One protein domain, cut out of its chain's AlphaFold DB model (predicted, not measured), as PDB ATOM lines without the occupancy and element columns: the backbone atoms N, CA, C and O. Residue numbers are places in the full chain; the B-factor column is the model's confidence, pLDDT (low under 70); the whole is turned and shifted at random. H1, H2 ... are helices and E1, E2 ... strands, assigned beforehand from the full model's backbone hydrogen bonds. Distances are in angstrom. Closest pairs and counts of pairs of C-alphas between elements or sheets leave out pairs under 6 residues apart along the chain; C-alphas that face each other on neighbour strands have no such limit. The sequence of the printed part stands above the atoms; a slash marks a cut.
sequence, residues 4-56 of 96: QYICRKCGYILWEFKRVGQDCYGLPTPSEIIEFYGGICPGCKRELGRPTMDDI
ATOM      1  N   GLN A   4     238.544 173.036 132.810       93.00
ATOM      2  CA  GLN A   4     238.056 171.667 132.908       93.00
ATOM      3  C   GLN A   4     238.045 171.021 131.526       93.00
ATOM      4  O   GLN A   4     237.554 171.605 130.562       93.00
ATOM      5  N   TYR A   5     238.555 169.796 131.452       95.00
ATOM      6  CA  TYR A   5     238.391 168.914 130.306       95.00
ATOM      7  C   TYR A   5     237.228 167.979 130.594       95.00
ATOM      8  O   TYR A   5     237.270 167.211 131.554       95.00
ATOM      9  N   ILE A   6     236.181 168.047 129.775       95.12
ATOM     10  CA  ILE A   6     234.932 167.318 129.999       95.12
ATOM     11  C   ILE A   6     234.662 166.407 128.804       95.12
ATOM     12  O   ILE A   6     234.804 166.800 127.647       95.12
ATOM     13  N   CYS A   7     234.247 165.171 129.070       95.75
ATOM     14  CA  CYS A   7     233.784 164.274 128.026       95.75
ATOM     15  C   CYS A   7     232.495 164.821 127.405       95.75
ATOM     16  O   CYS A   7     231.439 164.812 128.040       95.75
ATOM     17  N   ARG A   8     232.560 165.184 126.122       92.94
ATOM     18  CA  ARG A   8     231.419 165.692 125.344       92.94
ATOM     19  C   ARG A   8     230.177 164.799 125.386       92.94
ATOM     20  O   ARG A   8     229.062 165.292 125.287       92.94
ATOM     21  N   LYS A   9     230.347 163.477 125.501       94.19
ATOM     22  CA  LYS A   9     229.220 162.531 125.474       94.19
ATOM     23  C   LYS A   9     228.484 162.449 126.811       94.19
ATOM     24  O   LYS A   9     227.262 162.385 126.813       94.19
ATOM     25  N   CYS A  10     229.212 162.334 127.922       94.75
ATOM     26  CA  CYS A  10     228.623 161.969 129.215       94.75
ATOM     27  C   CYS A  10     228.861 162.978 130.339       94.75
ATOM     28  O   CYS A  10     228.420 162.733 131.455       94.75
ATOM     29  N   GLY A  11     229.574 164.076 130.081       95.06
ATOM     30  CA  GLY A  11     229.858 165.091 131.095       95.06
ATOM     31  C   GLY A  11     230.910 164.681 132.130       95.06
ATOM     32  O   GLY A  11     231.126 165.408 133.090       95.06
ATOM     33  N   TYR A  12     231.580 163.534 131.963       96.06
ATOM     34  CA  TYR A  12     232.647 163.120 132.875       96.06
ATOM     35  C   TYR A  12     233.812 164.117 132.834       96.06
ATOM     36  O   TYR A  12     234.341 164.392 131.756       96.06
ATOM     37  N   ILE A  13     234.231 164.626 133.993       95.31
ATOM     38  CA  ILE A  13     235.376 165.534 134.110       95.31
ATOM     39  C   ILE A  13     236.654 164.701 134.002       95.31
ATOM     40  O   ILE A  13     237.036 164.005 134.939       95.31
ATOM     41  N   LEU A  14     237.299 164.756 132.839       94.56
ATOM     42  CA  LEU A  14     238.561 164.072 132.567       94.56
ATOM     43  C   LEU A  14     239.703 164.709 133.355       94.56
ATOM     44  O   LEU A  14     240.587 164.008 133.836       94.56
ATOM     45  N   TRP A  15     239.694 166.032 133.491       93.56
ATOM     46  CA  TRP A  15     240.698 166.737 134.274       93.56
ATOM     47  C   TRP A  15     240.212 168.128 134.669       93.56
ATOM     48  O   TRP A  15     239.454 168.761 133.936       93.56
ATOM     49  N   GLU A  16     240.673 168.615 135.815       91.19
ATOM     50  CA  GLU A  16     240.358 169.945 136.327       91.19
ATOM     51  C   GLU A  16     241.623 170.624 136.853       91.19
ATOM     52  O   GLU A  16     242.346 170.067 137.682       91.19
ATOM     53  N   PHE A  17     241.851 171.865 136.431       89.44
ATOM     54  CA  PHE A  17     242.881 172.720 137.004       89.44
ATOM     55  C   PHE A  17     242.416 173.280 138.351       89.44
ATOM     56  O   PHE A  17     241.623 174.226 138.391       89.44
ATOM     57  N   LYS A  18     242.922 172.721 139.457       85.38
ATOM     58  CA  LYS A  18     242.621 173.189 140.821       85.38
ATOM     59  C   LYS A  18     243.699 174.130 141.344       85.38
ATOM     60  O   LYS A  18     243.379 175.170 141.915       85.38
ATOM     61  N   ARG A  19     244.972 173.763 141.174       83.56
ATOM     62  CA  ARG A  19     246.128 174.550 141.633       83.56
ATOM     63  C   ARG A  19     247.375 174.299 140.789       83.56
ATOM     64  O   ARG A  19     247.527 173.241 140.184       83.56
ATOM     65  N   VAL A  20     248.295 175.262 140.803       80.44
ATOM     66  CA  VAL A  20     249.630 175.110 140.203       80.44
ATOM     67  C   VAL A  20     250.399 174.010 140.942       80.44
ATOM     68  O   VAL A  20     250.357 173.950 142.169       80.44
ATOM     69  N   GLY A  21     251.087 173.144 140.190       78.06
ATOM     70  CA  GLY A  21     251.898 172.056 140.743       78.06
ATOM     71  C   GLY A  21     251.101 170.844 141.232       78.06
ATOM     72  O   GLY A  21     251.586 170.126 142.098       78.06
ATOM     73  N   GLN A  22     249.872 170.634 140.739       80.31
ATOM     74  CA  GLN A  22     249.069 169.458 141.100       80.31
ATOM     75  C   GLN A  22     249.607 168.162 140.474       80.31
ATOM     76  O   GLN A  22     249.989 167.263 141.213       80.31
ATOM     77  N   ASP A  23     249.701 168.114 139.142       72.56
ATOM     78  CA  ASP A  23     250.037 166.890 138.396       72.56
ATOM     79  C   ASP A  23     251.065 167.154 137.282       72.56
ATOM     80  O   ASP A  23     251.851 166.284 136.923       72.56
ATOM     81  N   CYS A  24     251.084 168.374 136.737       72.19
ATOM     82  CA  CYS A  24     251.978 168.788 135.665       72.19
ATOM     83  C   CYS A  24     252.372 170.267 135.810       72.19
ATOM     84  O   CYS A  24     251.707 171.057 136.493       72.19
ATOM     85  N   TYR A  25     253.475 170.648 135.161       74.12
ATOM     86  CA  TYR A  25     253.865 172.050 135.021       74.12
ATOM     87  C   TYR A  25     252.962 172.726 133.982       74.12
ATOM     88  O   TYR A  25     253.268 172.745 132.796       74.12
ATOM     89  N   GLY A  26     251.839 173.283 134.440       83.25
ATOM     90  CA  GLY A  26     250.939 174.092 133.615       83.25
ATOM     91  C   GLY A  26     249.601 173.421 133.307       83.25
ATOM     92  O   GLY A  26     249.072 172.664 134.119       83.25
ATOM     93  N   LEU A  27     249.027 173.776 132.154       88.69
ATOM     94  CA  LEU A  27     247.787 173.198 131.642       88.69
ATOM     95  C   LEU A  27     248.144 172.128 130.607       88.69
ATOM     96  O   LEU A  27     248.776 172.479 129.609       88.69
ATOM     97  N   PRO A  28     247.739 170.861 130.806       92.00
ATOM     98  CA  PRO A  28     247.920 169.845 129.786       92.00
ATOM     99  C   PRO A  28     247.093 170.227 128.560       92.00
ATOM    100  O   PRO A  28     246.015 170.808 128.680       92.00
ATOM    101  N   THR A  29     247.593 169.903 127.382       93.50
ATOM    102  CA  THR A  29     246.895 170.017 126.106       93.50
ATOM    103  C   THR A  29     245.789 168.960 126.001       93.50
ATOM    104  O   THR A  29     245.849 167.917 126.659       93.50
ATOM    105  N   PRO A  30     244.790 169.153 125.119       95.06
ATOM    106  CA  PRO A  30     243.773 168.131 124.884       95.06
ATOM    107  C   PRO A  30     244.356 166.771 124.471       95.06
ATOM    108  O   PRO A  30     243.801 165.740 124.832       95.06
ATOM    109  N   SER A  31     245.472 166.756 123.732       96.00
ATOM    110  CA  SER A  31     246.149 165.512 123.340       96.00
ATOM    111  C   SER A  31     246.729 164.762 124.532       96.00
ATOM    112  O   SER A  31     246.489 163.567 124.647       96.00
ATOM    113  N   GLU A  32     247.407 165.458 125.444       95.06
ATOM    114  CA  GLU A  32     247.955 164.835 126.657       95.06
ATOM    115  C   GLU A  32     246.838 164.251 127.531       95.06
ATOM    116  O   GLU A  32     246.950 163.128 128.012       95.06
ATOM    117  N   ILE A  33     245.704 164.955 127.664       95.19
ATOM    118  CA  ILE A  33     244.536 164.421 128.380       95.19
ATOM    119  C   ILE A  33     244.015 163.132 127.733       95.19
ATOM    120  O   ILE A  33     243.676 162.191 128.444       95.19
ATOM    121  N   ILE A  34     243.945 163.057 126.402       96.06
ATOM    122  CA  ILE A  34     243.517 161.837 125.695       96.06
ATOM    123  C   ILE A  34     244.488 160.684 125.980       96.06
ATOM    124  O   ILE A  34     244.046 159.567 126.259       96.06
ATOM    125  N   GLU A  35     245.793 160.955 125.949       94.94
ATOM    126  CA  GLU A  35     246.849 159.972 126.209       94.94
ATOM    127  C   GLU A  35     246.816 159.444 127.648       94.94
ATOM    128  O   GLU A  35     246.932 158.235 127.847       94.94
ATOM    129  N   PHE A  36     246.551 160.298 128.645       93.25
ATOM    130  CA  PHE A  36     246.409 159.882 130.049       93.25
ATOM    131  C   PHE A  36     245.342 158.800 130.252       93.25
ATOM    132  O   PHE A  36     245.478 157.953 131.132       93.25
ATOM    133  N   TYR A  37     244.296 158.807 129.424       94.44
ATOM    134  CA  TYR A  37     243.201 157.838 129.472       94.44
ATOM    135  C   TYR A  37     243.297 156.749 128.391       94.44
ATOM    136  O   TYR A  37     242.331 156.016 128.167       94.44
ATOM    137  N   GLY A  38     244.427 156.642 127.686       95.81
ATOM    138  CA  GLY A  38     244.611 155.663 126.611       95.81
ATOM    139  C   GLY A  38     243.588 155.809 125.478       95.81
ATOM    140  O   GLY A  38     243.196 154.820 124.865       95.81
ATOM    141  N   GLY A  39     243.092 157.025 125.241       95.94
ATOM    142  CA  GLY A  39     242.098 157.300 124.209       95.94
ATOM    143  C   GLY A  39     240.656 156.929 124.557       95.94
ATOM    144  O   GLY A  39     239.787 157.150 123.722       95.94
ATOM    145  N   ILE A  40     240.350 156.413 125.754       97.56
ATOM    146  CA  ILE A  40     238.999 155.942 126.109       97.56
ATOM    147  C   ILE A  40     238.450 156.681 127.331       97.56
ATOM    148  O   ILE A  40     239.074 156.752 128.382       97.56
ATOM    149  N   CYS A  41     237.220 157.189 127.234       96.81
ATOM    150  CA  CYS A  41     236.548 157.821 128.363       96.81
ATOM    151  C   CYS A  41     236.236 156.791 129.469       96.81
ATOM    152  O   CYS A  41     235.485 155.846 129.206       96.81
ATOM    153  N   PRO A  42     236.664 157.010 130.725       96.62
ATOM    154  CA  PRO A  42     236.372 156.088 131.827       96.62
ATOM    155  C   PRO A  42     234.882 156.068 132.208       96.62
ATOM    156  O   PRO A  42     234.378 155.052 132.676       96.62
ATOM    157  N   GLY A  43     234.154 157.169 131.978       96.38
ATOM    158  CA  GLY A  43     232.735 157.278 132.322       96.38
ATOM    159  C   GLY A  43     231.796 156.557 131.349       96.38
ATOM    160  O   GLY A  43     230.884 155.857 131.773       96.38
ATOM    161  N   CYS A  44     231.995 156.720 130.036       96.38
ATOM    162  CA  CYS A  44     231.072 156.188 129.017       96.38
ATOM    163  C   CYS A  44     231.696 155.210 128.017       96.38
ATOM    164  O   CYS A  44     231.004 154.789 127.084       96.38
ATOM    165  N   LYS A  45     232.985 154.882 128.185       96.75
ATOM    166  CA  LYS A  45     233.761 153.942 127.358       96.75
ATOM    167  C   LYS A  45     233.829 154.292 125.867       96.75
ATOM    168  O   LYS A  45     234.099 153.429 125.043       96.75
ATOM    169  N   ARG A  46     233.557 155.548 125.501       95.62
ATOM    170  CA  ARG A  46     233.708 156.034 124.123       95.62
ATOM    171  C   ARG A  46     235.131 156.537 123.898       95.62
ATOM    172  O   ARG A  46     235.726 157.096 124.817       95.62
ATOM    173  N   GLU A  47     235.610 156.394 122.671       97.00
ATOM    174  CA  GLU A  47     236.846 157.017 122.203       97.00
ATOM    175  C   GLU A  47     236.823 158.539 122.394       97.00
ATOM    176  O   GLU A  47     235.839 159.224 122.089       97.00
ATOM    177  N   LEU A  48     237.913 159.058 122.948       96.06
ATOM    178  CA  LEU A  48     238.165 160.476 123.121       96.06
ATOM    179  C   LEU A  48     238.825 161.013 121.851       96.06
ATOM    180  O   LEU A  48     239.834 160.487 121.389       96.06
ATOM    181  N   GLY A  49     238.251 162.076 121.296       94.25
ATOM    182  CA  GLY A  49     238.800 162.787 120.144       94.25
ATOM    183  C   GLY A  49     239.312 164.167 120.540       94.25
ATOM    184  O   GLY A  49     238.917 164.707 121.577       94.25
ATOM    185  N   ARG A  50     240.163 164.758 119.693       94.81
ATOM    186  CA  ARG A  50     240.535 166.170 119.842       94.81
ATOM    187  C   ARG A  50     239.281 167.052 119.733       94.81
ATOM    188  O   ARG A  50     238.489 166.835 118.814       94.81
ATOM    189  N   PRO A  51     239.114 168.035 120.633       94.50
ATOM    190  CA  PRO A  51     238.017 168.988 120.543       94.50
ATOM    191  C   PRO A  51     238.186 169.907 119.327       94.50
ATOM    192  O   PRO A  51     239.313 170.193 118.910       94.50
ATOM    193  N   THR A  52     237.072 170.386 118.778       95.12
ATOM    194  CA  THR A  52     237.038 171.490 117.805       95.12
ATOM    195  C   THR A  52     236.760 172.816 118.517       95.12
ATOM    196  O   THR A  52     236.559 172.856 119.731       95.12
ATOM    197  N   MET A  53     236.749 173.926 117.771       93.69
ATOM    198  CA  MET A  53     236.432 175.246 118.337       93.69
ATOM    199  C   MET A  53     235.028 175.301 118.954       93.69
ATOM    200  O   MET A  53     234.835 175.995 119.948       93.69
ATOM    201  N   ASP A  54     234.074 174.541 118.413       93.88
ATOM    202  CA  ASP A  54     232.686 174.496 118.894       93.88
ATOM    203  C   ASP A  54     232.546 173.824 120.270       93.88
ATOM    204  O   ASP A  54     231.570 174.057 120.980       93.88
ATOM    205  N   ASP A  55     233.528 173.004 120.661       92.94
ATOM    206  CA  ASP A  55     233.549 172.306 121.948       92.94
ATOM    207  C   ASP A  55     234.094 173.197 123.092       92.94
ATOM    208  O   ASP A  55     234.112 172.782 124.254       92.94
ATOM    209  N   ILE A  56     234.577 174.411 122.787       93.31
ATOM    210  CA  ILE A  56     235.179 175.321 123.768       93.31
ATOM    211  C   ILE A  56     234.110 176.264 124.326       93.31
ATOM    212  O   ILE A  56     233.556 177.107 123.621       93.31
TER     213      ILE A  56
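What this domain is: This is residues 4 to 56 of the 96 residues of an uncharacterized protein of Thermoprotei archaeon (UniProt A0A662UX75). This domain has little regular structure: a small hairpin of two short strands, E1 and E2, with one short helix, H1, over one face of it, and loops making most of the rest. The loop at residues 19 to 25 sticks out. The 53 printed residues hold E1, E2 and H1 in that order, the strands antiparallel; the class is mixed, with only 14 residues in named elements. The whole is compact, radius of gyration of the C-alphas 11.0 A, spanning 29 by 23 by 17 A.

How they stand to each other: E1, residues 4 to 6, and E2, residues 13 to 16, form a hairpin, their directions at 175 degrees. N 5 and O 15 are within hydrogen-bond range at 2.8 A. The closest C-alphas of E2 and H1, residues 30 to 36, are those of Leu 14 and Ile 33, 7.3 A apart. In H1 every O i to N i+4 pair is within hydrogen-bond range.

Where its parts are: E1 begins at C-alpha 4 (238.056, 171.667, 132.908). H1, 10.1 A long, ends at C-alpha 36 (246.409, 159.882, 130.049).

The domain as a whole: The printed part has no cut. The link E2 to H1 is long, 13 residues. No printed residue is under 70 in pLDDT.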